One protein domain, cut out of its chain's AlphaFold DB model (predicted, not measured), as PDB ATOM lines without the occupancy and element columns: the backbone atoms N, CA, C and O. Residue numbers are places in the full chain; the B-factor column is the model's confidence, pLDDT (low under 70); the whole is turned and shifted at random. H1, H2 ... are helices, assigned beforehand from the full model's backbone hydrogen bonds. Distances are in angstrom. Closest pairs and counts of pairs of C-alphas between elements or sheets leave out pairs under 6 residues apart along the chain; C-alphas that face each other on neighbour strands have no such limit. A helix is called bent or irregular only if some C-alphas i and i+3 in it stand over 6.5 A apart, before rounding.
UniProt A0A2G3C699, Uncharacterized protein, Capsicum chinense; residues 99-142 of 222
ATOM      1  N   LEU A  99       0.483 -16.248  14.194       90.56
ATOM      2  CA  LEU A  99      -0.258 -15.311  15.041       90.56
ATOM      3  C   LEU A  99      -1.726 -15.719  15.247       90.56
ATOM      4  O   LEU A  99      -2.250 -15.580  16.351       90.56
ATOM      5  N   GLU A 100      -2.386 -16.259  14.222       88.75
ATOM      6  CA  GLU A 100      -3.779 -16.712  14.305       88.75
ATOM      7  C   GLU A 100      -3.896 -17.998  15.119       88.75
ATOM      8  O   GLU A 100      -4.787 -18.118  15.963       88.75
ATOM      9  N   MET A 101      -2.954 -18.933  14.946       89.19
ATOM     10  CA  MET A 101      -2.876 -20.130  15.788       89.19
ATOM     11  C   MET A 101      -2.666 -19.772  17.262       89.19
ATOM     12  O   MET A 101      -3.337 -20.343  18.128       89.19
ATOM     13  N   TRP A 102      -1.778 -18.815  17.556       91.44
ATOM     14  CA  TRP A 102      -1.531 -18.342  18.919       91.44
ATOM     15  C   TRP A 102      -2.748 -17.617  19.505       91.44
ATOM     16  O   TRP A 102      -3.164 -17.932  20.621       91.44
ATOM     17  N   LYS A 103      -3.401 -16.739  18.732       93.31
ATOM     18  CA  LYS A 103      -4.664 -16.093  19.121       93.31
ATOM     19  C   LYS A 103      -5.743 -17.135  19.443       93.31
ATOM     20  O   LYS A 103      -6.298 -17.117  20.540       93.31
ATOM     21  N   LYS A 104      -5.954 -18.121  18.564       92.56
ATOM     22  CA  LYS A 104      -6.902 -19.237  18.754       92.56
ATOM     23  C   LYS A 104      -6.508 -20.167  19.909       92.56
ATOM     24  O   LYS A 104      -7.366 -20.845  20.470       92.56
ATOM     25  N   ALA A 105      -5.227 -20.256  20.276       92.44
ATOM     26  CA  ALA A 105      -4.768 -20.972  21.471       92.44
ATOM     27  C   ALA A 105      -5.072 -20.189  22.758       92.44
ATOM     28  O   ALA A 105      -5.620 -20.761  23.698       92.44
ATOM     29  N   MET A 106      -4.809 -18.882  22.772       94.62
ATOM     30  CA  MET A 106      -5.141 -17.993  23.891       94.62
ATOM     31  C   MET A 106      -6.655 -17.865  24.109       94.62
ATOM     32  O   MET A 106      -7.106 -17.860  25.249       94.62
ATOM     33  N   GLU A 107      -7.457 -17.822  23.044       93.62
ATOM     34  CA  GLU A 107      -8.924 -17.859  23.129       93.62
ATOM     35  C   GLU A 107      -9.439 -19.180  23.709       93.62
ATOM     36  O   GLU A 107     -10.337 -19.169  24.549       93.62
ATOM     37  N   ARG A 108      -8.852 -20.320  23.316       93.00
ATOM     38  CA  ARG A 108      -9.169 -21.621  23.930       93.00
ATOM     39  C   ARG A 108      -8.795 -21.657  25.409       93.00
ATOM     40  O   ARG A 108      -9.584 -22.180  26.184       93.00
ATOM     41  N   LYS A 109      -7.655 -21.067  25.794       92.69
ATOM     42  CA  LYS A 109      -7.254 -20.952  27.202       92.69
ATOM     43  C   LYS A 109      -8.240 -20.101  28.008       92.69
ATOM     44  O   LYS A 109      -8.715 -20.550  29.038       92.69
ATOM     45  N   ARG A 110      -8.617 -18.912  27.523       93.62
ATOM     46  CA  ARG A 110      -9.618 -18.066  28.207       93.62
ATOM     47  C   ARG A 110     -10.932 -18.814  28.429       93.62
ATOM     48  O   ARG A 110     -11.428 -18.840  29.546       93.62
ATOM     49  N   LYS A 111     -11.417 -19.524  27.404       92.00
ATOM     50  CA  LYS A 111     -12.618 -20.365  27.512       92.00
ATOM     51  C   LYS A 111     -12.448 -21.525  28.498       92.00
ATOM     52  O   LYS A 111     -13.381 -21.807  29.237       92.00
ATOM     53  N   SER A 112     -11.291 -22.198  28.554       89.69
ATOM     54  CA  SER A 112     -11.063 -23.236  29.574       89.69
ATOM     55  C   SER A 112     -11.015 -22.659  30.987       89.69
ATOM     56  O   SER A 112     -11.590 -23.258  31.888       89.69
ATOM     57  N   ASP A 113     -10.404 -21.487  31.167       90.50
ATOM     58  CA  ASP A 113     -10.347 -20.790  32.454       90.50
ATOM     59  C   ASP A 113     -11.765 -20.332  32.888       90.50
ATOM     60  O   ASP A 113     -12.109 -20.394  34.067       90.50
ATOM     61  N   GLU A 114     -12.625 -19.930  31.942       88.50
ATOM     62  CA  GLU A 114     -14.054 -19.639  32.163       88.50
ATOM     63  C   GLU A 114     -14.850 -20.895  32.561       88.50
ATOM     64  O   GLU A 114     -15.560 -20.867  33.564       88.50
ATOM     65  N   PHE A 115     -14.705 -22.013  31.840       91.38
ATOM     66  CA  PHE A 115     -15.363 -23.276  32.203       91.38
ATOM     67  C   PHE A 115     -14.897 -23.810  33.562       91.38
ATOM     68  O   PHE A 115     -15.716 -24.320  34.320       91.38
ATOM     69  N   GLN A 116     -13.610 -23.658  33.891       87.75
ATOM     70  CA  GLN A 116     -13.074 -24.032  35.196       87.75
ATOM     71  C   GLN A 116     -13.712 -23.202  36.316       87.75
ATOM     72  O   GLN A 116     -14.157 -23.778  37.299       87.75
ATOM     73  N   ARG A 117     -13.845 -21.879  36.142       85.00
ATOM     74  CA  ARG A 117     -14.544 -21.007  37.106       85.00
ATOM     75  C   ARG A 117     -16.019 -21.363  37.267       85.00
ATOM     76  O   ARG A 117     -16.539 -21.283  38.370       85.00
ATOM     77  N   ILE A 118     -16.700 -21.740  36.182       82.00
ATOM     78  CA  ILE A 118     -18.102 -22.174  36.248       82.00
ATOM     79  C   ILE A 118     -18.209 -23.483  37.041       82.00
ATOM     80  O   ILE A 118     -19.045 -23.564  37.934       82.00
ATOM     81  N   ALA A 119     -17.348 -24.470  36.777       79.88
ATOM     82  CA  ALA A 119     -17.327 -25.728  37.530       79.88
ATOM     83  C   ALA A 119     -17.011 -25.508  39.022       79.88
ATOM     84  O   ALA A 119     -17.732 -26.002  39.881       79.88
ATOM     85  N   GLU A 120     -15.996 -24.695  39.322       75.19
ATOM     86  CA  GLU A 120     -15.578 -24.336  40.684       75.19
ATOM     87  C   GLU A 120     -16.669 -23.565  41.455       75.19
ATOM     88  O   GLU A 120     -16.798 -23.708  42.668       75.19
ATOM     89  N   ASN A 121     -17.479 -22.756  40.765       69.62
ATOM     90  CA  ASN A 121     -18.624 -22.074  41.372       69.62
ATOM     91  C   ASN A 121     -19.824 -23.012  41.578       69.62
ATOM     92  O   ASN A 121     -20.513 -22.872  42.581       69.62
ATOM     93  N   VAL A 122     -20.058 -23.978  40.682       68.88
ATOM     94  CA  VAL A 122     -21.110 -24.997  40.859       68.88
ATOM     95  C   VAL A 122     -20.807 -25.889  42.063       68.88
ATOM     96  O   VAL A 122     -21.693 -26.101  42.885       68.88
ATOM     97  N   GLU A 123     -19.558 -26.335  42.232       60.88
ATOM     98  CA  GLU A 123     -19.143 -27.080  43.432       60.88
ATOM     99  C   GLU A 123     -19.377 -26.256  44.716       60.88
ATOM    100  O   GLU A 123     -19.903 -26.779  45.693       60.88
ATOM    101  N   ARG A 124     -19.106 -24.941  44.698       60.31
ATOM    102  CA  ARG A 124     -19.341 -24.049  45.852       60.31
ATOM    103  C   ARG A 124     -20.816 -23.769  46.162       60.31
ATOM    104  O   ARG A 124     -21.166 -23.680  47.337       60.31
ATOM    105  N   ASP A 125     -21.664 -23.599  45.148       58.78
ATOM    106  CA  ASP A 125     -23.087 -23.277  45.339       58.78
ATOM    107  C   ASP A 125     -23.924 -24.506  45.752       58.78
ATOM    108  O   ASP A 125     -24.950 -24.351  46.419       58.78
ATOM    109  N   ASP A 126     -23.496 -25.725  45.402       57.66
ATOM    110  CA  ASP A 126     -24.178 -26.969  45.793       57.66
ATOM    111  C   ASP A 126     -23.681 -27.571  47.128       57.66
ATOM    112  O   ASP A 126     -24.345 -28.444  47.685       57.66
ATOM    113  N   GLU A 127     -22.568 -27.086  47.694       59.28
ATOM    114  CA  GLU A 127     -22.034 -27.534  48.997       59.28
ATOM    115  C   GLU A 127     -22.716 -26.895  50.224       59.28
ATOM    116  O   GLU A 127     -22.551 -27.377  51.348       59.28
ATOM    117  N   SER A 128     -23.504 -25.828  50.045       64.56
ATOM    118  CA  SER A 128     -24.246 -25.215  51.153       64.56
ATOM    119  C   SER A 128     -25.443 -26.089  51.563       64.56
ATOM    120  O   SER A 128     -26.385 -26.232  50.771       64.56
ATOM    121  N   PRO A 129     -25.493 -26.624  52.804       67.69
ATOM    122  CA  PRO A 129     -26.611 -27.460  53.244       67.69
ATOM    123  C   PRO A 129     -27.942 -26.697  53.209       67.69
ATOM    124  O   PRO A 129     -28.969 -27.275  52.874       67.69
ATOM    125  N   GLU A 130     -27.914 -25.382  53.439       70.56
ATOM    126  CA  GLU A 130     -29.089 -24.508  53.390       70.56
ATOM    127  C   GLU A 130     -29.683 -24.393  51.969       70.56
ATOM    128  O   GLU A 130     -30.893 -24.231  51.804       70.56
ATOM    129  N   ILE A 131     -28.852 -24.486  50.922       73.62
ATOM    130  CA  ILE A 131     -29.306 -24.457  49.522       73.62
ATOM    131  C   ILE A 131     -29.899 -25.815  49.128       73.62
ATOM    132  O   ILE A 131     -30.936 -25.863  48.461       73.62
ATOM    133  N   LEU A 132     -29.292 -26.916  49.580       75.44
ATOM    134  CA  LEU A 132     -29.823 -28.266  49.376       75.44
ATOM    135  C   LEU A 132     -31.152 -28.482  50.113       75.44
ATOM    136  O   LEU A 132     -32.083 -29.038  49.527       75.44
ATOM    137  N   GLU A 133     -31.280 -27.999  51.350       78.44
ATOM    138  CA  GLU A 133     -32.528 -28.049  52.118       78.44
ATOM    139  C   GLU A 133     -33.646 -27.286  51.397       78.44
ATOM    140  O   GLU A 133     -34.681 -27.889  51.102       78.44
ATOM    141  N   LYS A 134     -33.413 -26.035  50.972       83.50
ATOM    142  CA  LYS A 134     -34.385 -25.244  50.187       83.50
ATOM    143  C   LYS A 134     -34.813 -25.941  48.893       83.50
ATOM    144  O   LYS A 134     -36.010 -26.093  48.651       83.50
ATOM    145  N   LYS A 135     -33.861 -26.451  48.096       82.56
ATOM    146  CA  LYS A 135     -34.167 -27.248  46.889       82.56
ATOM    147  C   LYS A 135     -35.027 -28.473  47.241       82.56
ATOM    148  O   LYS A 135     -35.986 -28.780  46.536       82.56
ATOM    149  N   SER A 136     -34.726 -29.166  48.343       80.50
ATOM    150  CA  SER A 136     -35.483 -30.345  48.790       80.50
ATOM    151  C   SER A 136     -36.915 -30.015  49.233       80.50
ATOM    152  O   SER A 136     -37.837 -30.785  48.947       80.50
ATOM    153  N   GLU A 137     -37.133 -28.859  49.865       83.75
ATOM    154  CA  GLU A 137     -38.457 -28.365  50.247       83.75
ATOM    155  C   GLU A 137     -39.292 -27.991  49.017       83.75
ATOM    156  O   GLU A 137     -40.472 -28.345  48.941       83.75
ATOM    157  N   GLU A 138     -38.678 -27.361  48.013       81.94
ATOM    158  CA  GLU A 138     -39.314 -27.075  46.723       81.94
ATOM    159  C   GLU A 138     -39.713 -28.363  45.986       81.94
ATOM    160  O   GLU A 138     -40.859 -28.491  45.548       81.94
ATOM    161  N   PHE A 139     -38.832 -29.370  45.925       81.62
ATOM    162  CA  PHE A 139     -39.184 -30.681  45.363       81.62
ATOM    163  C   PHE A 139     -40.301 -31.373  46.153       81.62
ATOM    164  O   PHE A 139     -41.224 -31.928  45.555       81.62
ATOM    165  N   LYS A 140     -40.276 -31.304  47.488       80.06
ATOM    166  CA  LYS A 140     -41.335 -31.848  48.351       80.06
ATOM    167  C   LYS A 140     -42.680 -31.161  48.100       80.06
ATOM    168  O   LYS A 140     -43.704 -31.838  48.094       80.06
ATOM    169  N   LYS A 141     -42.679 -29.851  47.834       80.88
ATOM    170  CA  LYS A 141     -43.863 -29.064  47.456       80.88
ATOM    171  C   LYS A 141     -44.395 -29.437  46.067       80.88
ATOM    172  O   LYS A 141     -45.604 -29.536  45.903       80.88
ATOM    173  N   ILE A 142     -43.523 -29.696  45.090       77.25
ATOM    174  CA  ILE A 142     -43.919 -30.170  43.746       77.25
ATOM    175  C   ILE A 142     -44.503 -31.593  43.807       77.25
ATOM    176  O   ILE A 142     -45.472 -31.898  43.118       77.25
TER     177      ILE A 142
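What this domain is: This is residues 99 to 142 of the 222 residues of an uncharacterized protein of Capsicum chinense (UniProt A0A2G3C699). Two helices make an open L: a long one, H1, forms the long arm, and a shorter one, H2, turns off from its far end after a tight corner. Nothing packs along either arm, and the two come near each other at the corner. The printed part has 44 residues, with two named helices in the order H1, H2 and no named strand, and its class is all helix. It is extended, with a radius of gyration of the C-alphas of 17.9 A and spans of 56 by 19 by 6 A.

How they stand to each other: Start with H1, residues 99 to 126, and go on through Glu 127 and Ser 128, the tight link, into H2, residues 129 to 142. Look at the C-alphas of Asp 126 and Leu 132: they are the closest of the two helices, 6.8 A apart. H1 and H2 are close but not clearly touching, with 2 pairs of C-alphas within 8 A. Their lines are about perpendicular, at 77 degrees, and their centres are 30.8 A apart. In both H1 and H2 you will find every backbone O i to N i+4 pair within hydrogen-bond range.

Where its parts are: Find C-alpha 99 at (-0.258, -15.311, 15.041); from there H1 runs 40.7 A to C-alpha 126 at (-24.178, -26.969, 45.793). H2 begins with C-alpha 129 at (-26.611, -27.460, 53.244) and runs 19.9 A to C-alpha 142 at (-43.919, -30.170, 43.746). Neither helix is bent.

The domain as a whole: The two C-alphas farthest apart are those of Leu 99 and Lys 141, at 56.0 A. The printed part has no cut. In the B-factor column the mean pLDDT of the printed part is 81.0; look at residues 121 to 129, around the link, for the values under 70.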